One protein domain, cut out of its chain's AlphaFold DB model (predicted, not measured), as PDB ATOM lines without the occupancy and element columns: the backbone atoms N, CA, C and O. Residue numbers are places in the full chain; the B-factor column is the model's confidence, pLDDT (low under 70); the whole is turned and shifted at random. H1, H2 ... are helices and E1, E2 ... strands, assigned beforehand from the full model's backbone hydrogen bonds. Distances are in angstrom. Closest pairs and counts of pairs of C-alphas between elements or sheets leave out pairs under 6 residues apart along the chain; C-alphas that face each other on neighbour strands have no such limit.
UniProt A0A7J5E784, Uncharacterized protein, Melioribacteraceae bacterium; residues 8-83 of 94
ATOM      1  N   GLU A   8      31.442  87.024  27.653       83.00
ATOM      2  CA  GLU A   8      31.173  88.458  27.760       83.00
ATOM      3  C   GLU A   8      29.668  88.688  27.990       83.00
ATOM      4  O   GLU A   8      28.836  88.419  27.124       83.00
ATOM      5  N   LEU A   9      29.317  89.181  29.178       79.25
ATOM      6  CA  LEU A   9      27.944  89.499  29.575       79.25
ATOM      7  C   LEU A   9      27.518  90.875  29.077       79.25
ATOM      8  O   LEU A   9      26.353  91.096  28.746       79.25
ATOM      9  N   ARG A  10      28.453  91.828  29.119       75.50
ATOM     10  CA  ARG A  10      28.219  93.223  28.761       75.50
ATOM     11  C   ARG A  10      29.536  93.898  28.422       75.50
ATOM     12  O   ARG A  10      30.521  93.733  29.142       75.50
ATOM     13  N   SER A  11      29.503  94.743  27.404       83.19
ATOM     14  CA  SER A  11      30.546  95.721  27.134       83.19
ATOM     15  C   SER A  11      29.945  97.105  26.986       83.19
ATOM     16  O   SER A  11      28.821  97.282  26.507       83.19
ATOM     17  N   PHE A  12      30.682  98.097  27.460       83.19
ATOM     18  CA  PHE A  12      30.348  99.494  27.253       83.19
ATOM     19  C   PHE A  12      31.610 100.335  27.313       83.19
ATOM     20  O   PHE A  12      32.582 100.000  27.991       83.19
ATOM     21  N   ASN A  13      31.563 101.448  26.594       84.94
ATOM     22  CA  ASN A  13      32.647 102.402  26.582       84.94
ATOM     23  C   ASN A  13      32.280 103.601  27.447       84.94
ATOM     24  O   ASN A  13      31.178 104.140  27.339       84.94
ATOM     25  N   ILE A  14      33.225 104.023  28.272       82.50
ATOM     26  CA  ILE A  14      33.119 105.185  29.137       82.50
ATOM     27  C   ILE A  14      34.012 106.268  28.547       82.50
ATOM     28  O   ILE A  14      35.210 106.064  28.367       82.50
ATOM     29  N   ASP A  15      33.411 107.407  28.223       84.06
ATOM     30  CA  ASP A  15      34.131 108.625  27.854       84.06
ATOM     31  C   ASP A  15      34.612 109.296  29.148       84.06
ATOM     32  O   ASP A  15      33.778 109.668  29.982       84.06
ATOM     33  N   LEU A  16      35.930 109.390  29.331       76.81
ATOM     34  CA  LEU A  16      36.534 109.854  30.583       76.81
ATOM     35  C   LEU A  16      36.323 111.354  30.820       76.81
ATOM     36  O   LEU A  16      36.294 111.786  31.967       76.81
ATOM     37  N   GLU A  17      36.119 112.136  29.760       75.06
ATOM     38  CA  GLU A  17      35.879 113.580  29.865       75.06
ATOM     39  C   GLU A  17      34.420 113.880  30.248       75.06
ATOM     40  O   GLU A  17      34.134 114.867  30.923       75.06
ATOM     41  N   LYS A  18      33.477 113.023  29.832       74.00
ATOM     42  CA  LYS A  18      32.031 113.241  30.037       74.00
ATOM     43  C   LYS A  18      31.450 112.523  31.247       74.00
ATOM     44  O   LYS A  18      30.396 112.918  31.737       74.00
ATOM     45  N   ASN A  19      32.093 111.456  31.712       65.75
ATOM     46  CA  ASN A  19      31.546 110.571  32.740       65.75
ATOM     47  C   ASN A  19      32.318 110.669  34.066       65.75
ATOM     48  O   ASN A  19      32.665 109.653  34.663       65.75
ATOM     49  N   LEU A  20      32.533 111.892  34.559       60.00
ATOM     50  CA  LEU A  20      33.203 112.170  35.843       60.00
ATOM     51  C   LEU A  20      32.420 111.675  37.080       60.00
ATOM     52  O   LEU A  20      32.955 111.659  38.181       60.00
ATOM     53  N   ASN A  21      31.157 111.266  36.914       58.72
ATOM     54  CA  ASN A  21      30.285 110.821  38.010       58.72
ATOM     55  C   ASN A  21      30.453 109.343  38.396       58.72
ATOM     56  O   ASN A  21      29.743 108.861  39.280       58.72
ATOM     57  N   PHE A  22      31.330 108.590  37.734       61.09
ATOM     58  CA  PHE A  22      31.645 107.244  38.197       61.09
ATOM     59  C   PHE A  22      32.636 107.322  39.356       61.09
ATOM     60  O   PHE A  22      33.667 107.980  39.254       61.09
ATOM     61  N   TYR A  23      32.334 106.611  40.443       58.44
ATOM     62  CA  TYR A  23      33.264 106.451  41.553       58.44
ATOM     63  C   TYR A  23      34.358 105.465  41.145       58.44
ATOM     64  O   TYR A  23      34.260 104.258  41.368       58.44
ATOM     65  N   PHE A  24      35.370 105.983  40.472       61.69
ATOM     66  CA  PHE A  24      36.657 105.327  40.353       61.69
ATOM     67  C   PHE A  24      37.570 105.926  41.416       61.69
ATOM     68  O   PHE A  24      37.376 107.075  41.812       61.69
ATOM     69  N   ASP A  25      38.556 105.171  41.895       64.38
ATOM     70  CA  ASP A  25      39.610 105.778  42.703       64.38
ATOM     71  C   ASP A  25      40.272 106.865  41.841       64.38
ATOM     72  O   ASP A  25      40.934 106.565  40.843       64.38
ATOM     73  N   ASN A  26      40.000 108.136  42.165       61.34
ATOM     74  CA  ASN A  26      40.248 109.288  41.284       61.34
ATOM     75  C   ASN A  26      41.699 109.354  40.775       61.34
ATOM     76  O   ASN A  26      41.945 109.824  39.665       61.34
ATOM     77  N   ASN A  27      42.639 108.814  41.554       70.62
ATOM     78  CA  ASN A  27      44.064 108.803  41.244       70.62
ATOM     79  C   ASN A  27      44.406 107.996  39.980       70.62
ATOM     80  O   ASN A  27      45.330 108.365  39.256       70.62
ATOM     81  N   GLU A  28      43.690 106.904  39.690       72.56
ATOM     82  CA  GLU A  28      43.984 106.103  38.496       72.56
ATOM     83  C   GLU A  28      43.459 106.791  37.236       72.56
ATOM     84  O   GLU A  28      44.174 106.882  36.241       72.56
ATOM     85  N   ILE A  29      42.241 107.338  37.268       74.81
ATOM     86  CA  ILE A  29      41.649 108.019  36.104       74.81
ATOM     87  C   ILE A  29      42.452 109.243  35.691       74.81
ATOM     88  O   ILE A  29      42.673 109.450  34.495       74.81
ATOM     89  N   GLU A  30      42.903 110.035  36.658       76.06
ATOM     90  CA  GLU A  30      43.699 111.225  36.383       76.06
ATOM     91  C   GLU A  30      45.016 110.863  35.676       76.06
ATOM     92  O   GLU A  30      45.419 111.540  34.728       76.06
ATOM     93  N   PHE A  31      45.635 109.732  36.033       83.56
ATOM     94  CA  PHE A  31      46.794 109.197  35.316       83.56
ATOM     95  C   PHE A  31      46.474 108.853  33.850       83.56
ATOM     96  O   PHE A  31      47.239 109.222  32.952       83.56
ATOM     97  N   TRP A  32      45.349 108.182  33.583       81.88
ATOM     98  CA  TRP A  32      44.944 107.823  32.216       81.88
ATOM     99  C   TRP A  32      44.637 109.061  31.365       81.88
ATOM    100  O   TRP A  32      45.102 109.148  30.226       81.88
ATOM    101  N   LEU A  33      43.931 110.048  31.924       81.00
ATOM    102  CA  LEU A  33      43.646 111.320  31.254       81.00
ATOM    103  C   LEU A  33      44.935 112.086  30.925       81.00
ATOM    104  O   LEU A  33      45.138 112.482  29.776       81.00
ATOM    105  N   ASN A  34      45.845 112.223  31.896       84.12
ATOM    106  CA  ASN A  34      47.132 112.903  31.709       84.12
ATOM    107  C   ASN A  34      48.053 112.176  30.715       84.12
ATOM    108  O   ASN A  34      48.876 112.807  30.056       84.12
ATOM    109  N   SER A  35      47.883 110.861  30.561       86.50
ATOM    110  CA  SER A  35      48.586 110.053  29.557       86.50
ATOM    111  C   SER A  35      47.951 110.128  28.157       86.50
ATOM    112  O   SER A  35      48.459 109.513  27.218       86.50
ATOM    113  N   GLY A  36      46.854 110.877  27.987       87.69
ATOM    114  CA  GLY A  36      46.186 111.114  26.703       87.69
ATOM    115  C   GLY A  36      45.079 110.117  26.348       87.69
ATOM    116  O   GLY A  36      44.558 110.162  25.228       87.69
ATOM    117  N   PHE A  37      44.691 109.227  27.265       85.31
ATOM    118  CA  PHE A  37      43.560 108.326  27.051       85.31
ATOM    119  C   PHE A  37      42.240 109.077  27.224       85.31
ATOM    120  O   PHE A  37      42.037 109.793  28.196       85.31
ATOM    121  N   LYS A  38      41.313 108.874  26.283       85.06
ATOM    122  CA  LYS A  38      40.007 109.563  26.259       85.06
ATOM    123  C   LYS A  38      38.829 108.652  26.593       85.06
ATOM    124  O   LYS A  38      37.742 109.116  26.923       85.06
ATOM    125  N   GLN A  39      39.031 107.343  26.471       86.25
ATOM    126  CA  GLN A  39      37.965 106.358  26.560       86.25
ATOM    127  C   GLN A  39      38.468 105.080  27.222       86.25
ATOM    128  O   GLN A  39      39.564 104.610  26.920       86.25
ATOM    129  N   ILE A  40      37.630 104.495  28.076       83.00
ATOM    130  CA  ILE A  40      37.843 103.172  28.666       83.00
ATOM    131  C   ILE A  40      36.772 102.228  28.133       83.00
ATOM    132  O   ILE A  40      35.584 102.541  28.171       83.00
ATOM    133  N   SER A  41      37.186 101.056  27.656       85.19
ATOM    134  CA  SER A  41      36.273  99.960  27.333       85.19
ATOM    135  C   SER A  41      36.187  99.022  28.529       85.19
ATOM    136  O   SER A  41      37.165  98.349  28.855       85.19
ATOM    137  N   VAL A  42      35.012  98.919  29.144       83.62
ATOM    138  CA  VAL A  42      34.759  97.972  30.232       83.62
ATOM    139  C   VAL A  42      34.071  96.741  29.661       83.62
ATOM    140  O   VAL A  42      33.036  96.845  29.000       83.62
ATOM    141  N   LYS A  43      34.648  95.568  29.933       85.19
ATOM    142  CA  LYS A  43      34.077  94.268  29.580       85.19
ATOM    143  C   LYS A  43      33.810  93.474  30.848       85.19
ATOM    144  O   LYS A  43      34.712  93.275  31.657       85.19
ATOM    145  N   ILE A  44      32.570  93.032  31.017       81.81
ATOM    146  CA  ILE A  44      32.138  92.220  32.151       81.81
ATOM    147  C   ILE A  44      31.964  90.791  31.655       81.81
ATOM    148  O   ILE A  44      31.156  90.543  30.761       81.81
ATOM    149  N   PHE A  45      32.696  89.861  32.260       85.00
ATOM    150  CA  PHE A  45      32.632  88.438  31.949       85.00
ATOM    151  C   PHE A  45      31.937  87.664  33.070       85.00
ATOM    152  O   PHE A  45      31.967  88.067  34.234       85.00
ATOM    153  N   GLY A  46      31.309  86.542  32.735       85.44
ATOM    154  CA  GLY A  46      30.696  85.656  33.717       85.44
ATOM    155  C   GLY A  46      30.323  84.305  33.128       85.44
ATOM    156  O   GLY A  46      30.600  84.030  31.963       85.44
ATOM    157  N   SER A  47      29.705  83.453  33.946       89.25
ATOM    158  CA  SER A  47      29.364  82.100  33.512       89.25
ATOM    159  C   SER A  47      28.293  82.103  32.407       89.25
ATOM    160  O   SER A  47      27.407  82.972  32.408       89.25
ATOM    161  N   PRO A  48      28.308  81.109  31.500       86.06
ATOM    162  CA  PRO A  48      27.311  80.983  30.433       86.06
ATOM    163  C   PRO A  48      25.869  80.905  30.957       86.06
ATOM    164  O   PRO A  48      24.940  81.438  30.347       86.06
ATOM    165  N   GLN A  49      25.675  80.312  32.139       84.88
ATOM    166  CA  GLN A  49      24.375  80.263  32.805       84.88
ATOM    167  C   GLN A  49      23.865  81.670  33.161       84.88
ATOM    168  O   GLN A  49      22.732  82.008  32.813       84.88
ATOM    169  N   LYS A  50      24.694  82.524  33.782       83.12
ATOM    170  CA  LYS A  50      24.333  83.927  34.079       83.12
ATOM    171  C   LYS A  50      24.098  84.731  32.803       83.12
ATOM    172  O   LYS A  50      23.158  85.519  32.726       83.12
ATOM    173  N   ALA A  51      24.912  84.495  31.777       83.38
ATOM    174  CA  ALA A  51      24.723  85.100  30.463       83.38
ATOM    175  C   ALA A  51      23.356  84.735  29.863       83.38
ATOM    176  O   ALA A  51      22.641  85.602  29.362       83.38
ATOM    177  N   SER A  52      22.942  83.470  29.983       83.62
ATOM    178  CA  SER A  52      21.646  83.004  29.484       83.62
ATOM    179  C   SER A  52      20.456  83.641  30.216       83.62
ATOM    180  O   SER A  52      19.452  83.952  29.569       83.62
ATOM    181  N   GLN A  53      20.583  83.903  31.525       84.12
ATOM    182  CA  GLN A  53      19.576  84.624  32.315       84.12
ATOM    183  C   GLN A  53      19.416  86.069  31.834       84.12
ATOM    184  O   GLN A  53      18.292  86.547  31.699       84.12
ATOM    185  N   ASN A  54      20.522  86.750  31.514       80.81
ATOM    186  CA  ASN A  54      20.491  88.118  30.982       80.81
ATOM    187  C   ASN A  54      19.780  88.208  29.618       80.81
ATOM    188  O   ASN A  54      19.245  89.259  29.275       80.81
ATOM    189  N   LEU A  55      19.736  87.108  28.859       78.62
ATOM    190  CA  LEU A  55      18.948  86.985  27.626       78.62
ATOM    191  C   LEU A  55      17.450  86.715  27.883       78.62
ATOM    192  O   LEU A  55      16.683  86.581  26.930       78.62
ATOM    193  N   GLY A  56      17.027  86.615  29.146       81.31
ATOM    194  CA  GLY A  56      15.652  86.320  29.548       81.31
ATOM    195  C   GLY A  56      15.306  84.827  29.580       81.31
ATOM    196  O   GLY A  56      14.124  84.485  29.619       81.31
ATOM    197  N   ASN A  57      16.299  83.929  29.542       83.25
ATOM    198  CA  ASN A  57      16.049  82.491  29.658       83.25
ATOM    199  C   ASN A  57      15.928  82.054  31.126       83.25
ATOM    200  O   ASN A  57      16.635  82.549  32.002       83.25
ATOM    201  N   ASP A  58      15.059  81.074  31.377       83.00
ATOM    202  CA  ASP A  58      14.938  80.408  32.677       83.00
ATOM    203  C   ASP A  58      16.166  79.513  32.934       83.00
ATOM    204  O   ASP A  58      16.608  78.767  32.055       83.00
ATOM    205  N   THR A  59      16.685  79.528  34.161       84.25
ATOM    206  CA  THR A  59      17.760  78.626  34.600       84.25
ATOM    207  C   THR A  59      17.385  77.163  34.446       84.25
ATOM    208  O   THR A  59      18.237  76.348  34.092       84.25
ATOM    209  N   LYS A  60      16.110  76.813  34.653       88.12
ATOM    210  CA  LYS A  60      15.631  75.438  34.466       88.12
ATOM    211  C   LYS A  60      15.761  74.983  33.017       88.12
ATOM    212  O   LYS A  60      16.088  73.826  32.775       88.12
ATOM    213  N   LEU A  61      15.533  75.878  32.054       84.88
ATOM    214  CA  LEU A  61      15.698  75.568  30.635       84.88
ATOM    215  C   LEU A  61      17.167  75.274  30.310       84.88
ATOM    216  O   LEU A  61      17.446  74.287  29.632       84.88
ATOM    217  N   PHE A  62      18.088  76.091  30.829       87.38
ATOM    218  CA  PHE A  62      19.529  75.893  30.664       87.38
ATOM    219  C   PHE A  62      19.970  74.517  31.187       87.38
ATOM    220  O   PHE A  62      20.558  73.727  30.449       87.38
ATOM    221  N   GLU A  63      19.604  74.190  32.429       87.62
ATOM    222  CA  GLU A  63      19.938  72.905  33.058       87.62
ATOM    223  C   GLU A  63      19.323  71.707  32.328       87.62
ATOM    224  O   GLU A  63      19.953  70.657  32.205       87.62
ATOM    225  N   ASN A  64      18.099  71.848  31.816       88.12
ATOM    226  CA  ASN A  64      17.449  70.778  31.066       88.12
ATOM    227  C   ASN A  64      18.180  70.487  29.751       88.12
ATOM    228  O   ASN A  64      18.438  69.324  29.452       88.12
ATOM    229  N   ILE A  65      18.566  71.520  28.993       85.62
ATOM    230  CA  ILE A  65      19.320  71.355  27.739       85.62
ATOM    231  C   ILE A  65      20.698  70.749  28.021       85.62
ATOM    232  O   ILE A  65      21.096  69.794  27.353       85.62
ATOM    233  N   LYS A  66      21.388  71.244  29.056       86.75
ATOM    234  CA  LYS A  66      22.670  70.696  29.520       86.75
ATOM    235  C   LYS A  66      22.568  69.195  29.799       86.75
ATOM    236  O   LYS A  66      23.389  68.420  29.313       86.75
ATOM    237  N   LYS A  67      21.525  68.769  30.521       87.00
ATOM    238  CA  LYS A  67      21.294  67.363  30.897       87.00
ATOM    239  C   LYS A  67      20.896  66.454  29.736       87.00
ATOM    240  O   LYS A  67      21.127  65.254  29.838       87.00
ATOM    241  N   MET A  68      20.320  66.979  28.653       82.62
ATOM    242  CA  MET A  68      19.884  66.141  27.526       82.62
ATOM    243  C   MET A  68      21.046  65.441  26.814       82.62
ATOM    244  O   MET A  68      20.853  64.331  26.325       82.62
ATOM    245  N   GLN A  69      22.232  66.058  26.748       76.31
ATOM    246  CA  GLN A  69      23.401  65.467  26.077       76.31
ATOM    247  C   GLN A  69      24.739  65.736  26.786       76.31
ATOM    248  O   GLN A  69      25.790  65.634  26.162       76.31
ATOM    249  N   SER A  70      24.724  66.078  28.080       82.00
ATOM    250  CA  SER A  70      25.930  66.487  28.824       82.00
ATOM    251  C   SER A  70      26.714  67.585  28.096       82.00
ATOM    252  O   SER A  70      27.938  67.526  27.976       82.00
ATOM    253  N   LEU A  71      25.988  68.565  27.550       81.94
ATOM    254  CA  LEU A  71      26.585  69.625  26.746       81.94
ATOM    255  C   LEU A  71      27.419  70.569  27.625       81.94
ATOM    256  O   LEU A  71      27.008  70.871  28.748       81.94
ATOM    257  N   PRO A  72      28.544  71.087  27.109       84.44
ATOM    258  CA  PRO A  72      29.267  72.181  27.744       84.44
ATOM    259  C   PRO A  72      28.418  73.459  27.861       84.44
ATOM    260  O   PRO A  72      27.587  73.756  27.000       84.44
ATOM    261  N   ASP A  73      28.650  74.245  28.914       85.62
ATOM    262  CA  ASP A  73      27.823  75.410  29.261       85.62
ATOM    263  C   ASP A  73      27.853  76.513  28.194       85.62
ATOM    264  O   ASP A  73      26.833  77.152  27.927       85.62
ATOM    265  N   ASN A  74      29.001  76.704  27.542       82.62
ATOM    266  CA  ASN A  74      29.168  77.619  26.411       82.62
ATOM    267  C   ASN A  74      28.292  77.215  25.210       82.62
ATOM    268  O   ASN A  74      27.618  78.067  24.635       82.62
ATOM    269  N   ILE A  75      28.202  75.920  24.894       83.88
ATOM    270  CA  ILE A  75      27.356  75.397  23.812       83.88
ATOM    271  C   ILE A  75      25.869  75.604  24.123       83.88
ATOM    272  O   ILE A  75      25.097  76.009  23.250       83.88
ATOM    273  N   VAL A  76      25.454  75.362  25.372       85.50
ATOM    274  CA  VAL A  76      24.066  75.606  25.805       85.50
ATOM    275  C   VAL A  76      23.726  77.094  25.706       85.50
ATOM    276  O   VAL A  76      22.651  77.452  25.215       85.50
ATOM    277  N   TYR A  77      24.640  77.968  26.132       86.31
ATOM    278  CA  TYR A  77      24.471  79.409  25.987       86.31
ATOM    279  C   TYR A  77      24.355  79.831  24.522       86.31
ATOM    280  O   TYR A  77      23.411  80.545  24.186       86.31
ATOM    281  N   ASP A  78      25.249  79.373  23.646       83.25
ATOM    282  CA  ASP A  78      25.227  79.721  22.223       83.25
ATOM    283  C   ASP A  78      23.912  79.308  21.562       83.25
ATOM    284  O   ASP A  78      23.298  80.101  20.841       83.25
ATOM    285  N   PHE A  79      23.422  78.107  21.872       85.25
ATOM    286  CA  PHE A  79      22.120  77.635  21.411       85.25
ATOM    287  C   PHE A  79      20.978  78.569  21.845       85.25
ATOM    288  O   PHE A  79      20.159  78.986  21.018       85.25
ATOM    289  N   LEU A  80      20.936  78.948  23.126       85.06
ATOM    290  CA  LEU A  80      19.917  79.857  23.660       85.06
ATOM    291  C   LEU A  80      20.046  81.279  23.096       85.06
ATOM    292  O   LEU A  80      19.036  81.922  22.810       85.06
ATOM    293  N   ASN A  81      21.270  81.754  22.877       83.44
ATOM    294  CA  ASN A  81      21.579  83.067  22.315       83.44
ATOM    295  C   ASN A  81      21.241  83.175  20.817       83.44
ATOM    296  O   ASN A  81      20.958  84.267  20.312       83.44
ATOM    297  N   CYS A  82      21.242  82.053  20.095       79.88
ATOM    298  CA  CYS A  82      20.866  81.994  18.682       79.88
ATOM    299  C   CYS A  82      19.346  81.993  18.452       79.88
ATOM    300  O   CYS A  82      18.898  82.277  17.333       79.88
ATOM    301  N   LYS A  83      18.535  81.709  19.483       68.12
ATOM    302  CA  LYS A  83      17.071  81.652  19.381       68.12
ATOM    303  C   LYS A  83      16.514  82.974  18.832       68.12
ATOM    304  O   LYS A  83      16.563  84.013  19.479       68.12
TER     305      LYS A  83
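Overview. This is residues 8 to 83 of the 94 residues of an uncharacterized protein of Melioribacteraceae bacterium (UniProt A0A7J5E784). A long, narrow ribbon of two strands, E1 and E2, forms the shaft of a dumbbell, with H1 and the loop before it at one end and a cluster of three helices, H2, H3 and H4, their centres in a triangle, at the other. Residues 23 to 28, of which 26 to 28 belong to H1, stick out. The printed part has 76 residues, in the order E1 H1 E2 H2 H3 H4; the sheet E1 - E2 is antiparallel and the class is mixed, helices and strands. The whole is extended, a rod with a radius of gyration of the C-alphas of 18.3 A and spans of 54 by 21 by 19 A.

Arrangement. E1, residues 8 to 15, and E2, residues 39 to 46, are antiparallel neighbours at 164 degrees; N 9 and O 44 are within hydrogen-bond range at 2.8 A, as are N 40 and O 14 at 2.9 A. The closest C-alphas of E1 and H2, residues 48 to 54, are those of Leu 9 and Ala 51, 5.5 A apart. H2 and H4, residues 73 to 82, touch at Pro 48 and Tyr 77, their closest C-alphas, 5.5 A apart; they run the same way at a shallow tilt of 34 degrees, only just short of steep. H2 and H3, residues 59 to 69, form a helical hairpin, opposite ways at an only just steep tilt of 35.2 degrees; their closest C-alphas, Gln 53 and Thr 59, are 6.7 A apart. H3 and H4 touch, with the C-alphas of Lys 66 and Val 76 closest at 6.3 A. H1, residues 26 to 34, is apart from H2, H3 and H4. Every O i to N i+4 pair is within hydrogen-bond range in H2 and H4, against 4 of 5 in H1 and 6 of 7 in H3.

Along the chain. E1 is 20.4 A long from C-alpha 8 at (31.173, 88.458, 27.760), and E2 23.1 A. H3 is 16.7 A and H4 14.3 A, ending at C-alpha 82 at (20.866, 81.994, 18.682).

Size, cuts and confidence. The two C-alphas farthest apart, those of Asn 34 and Met 68, are 54.3 A apart. The printed part has no cut and no long link; pLDDT is under 70 at residues 19 to 26 and residue 83.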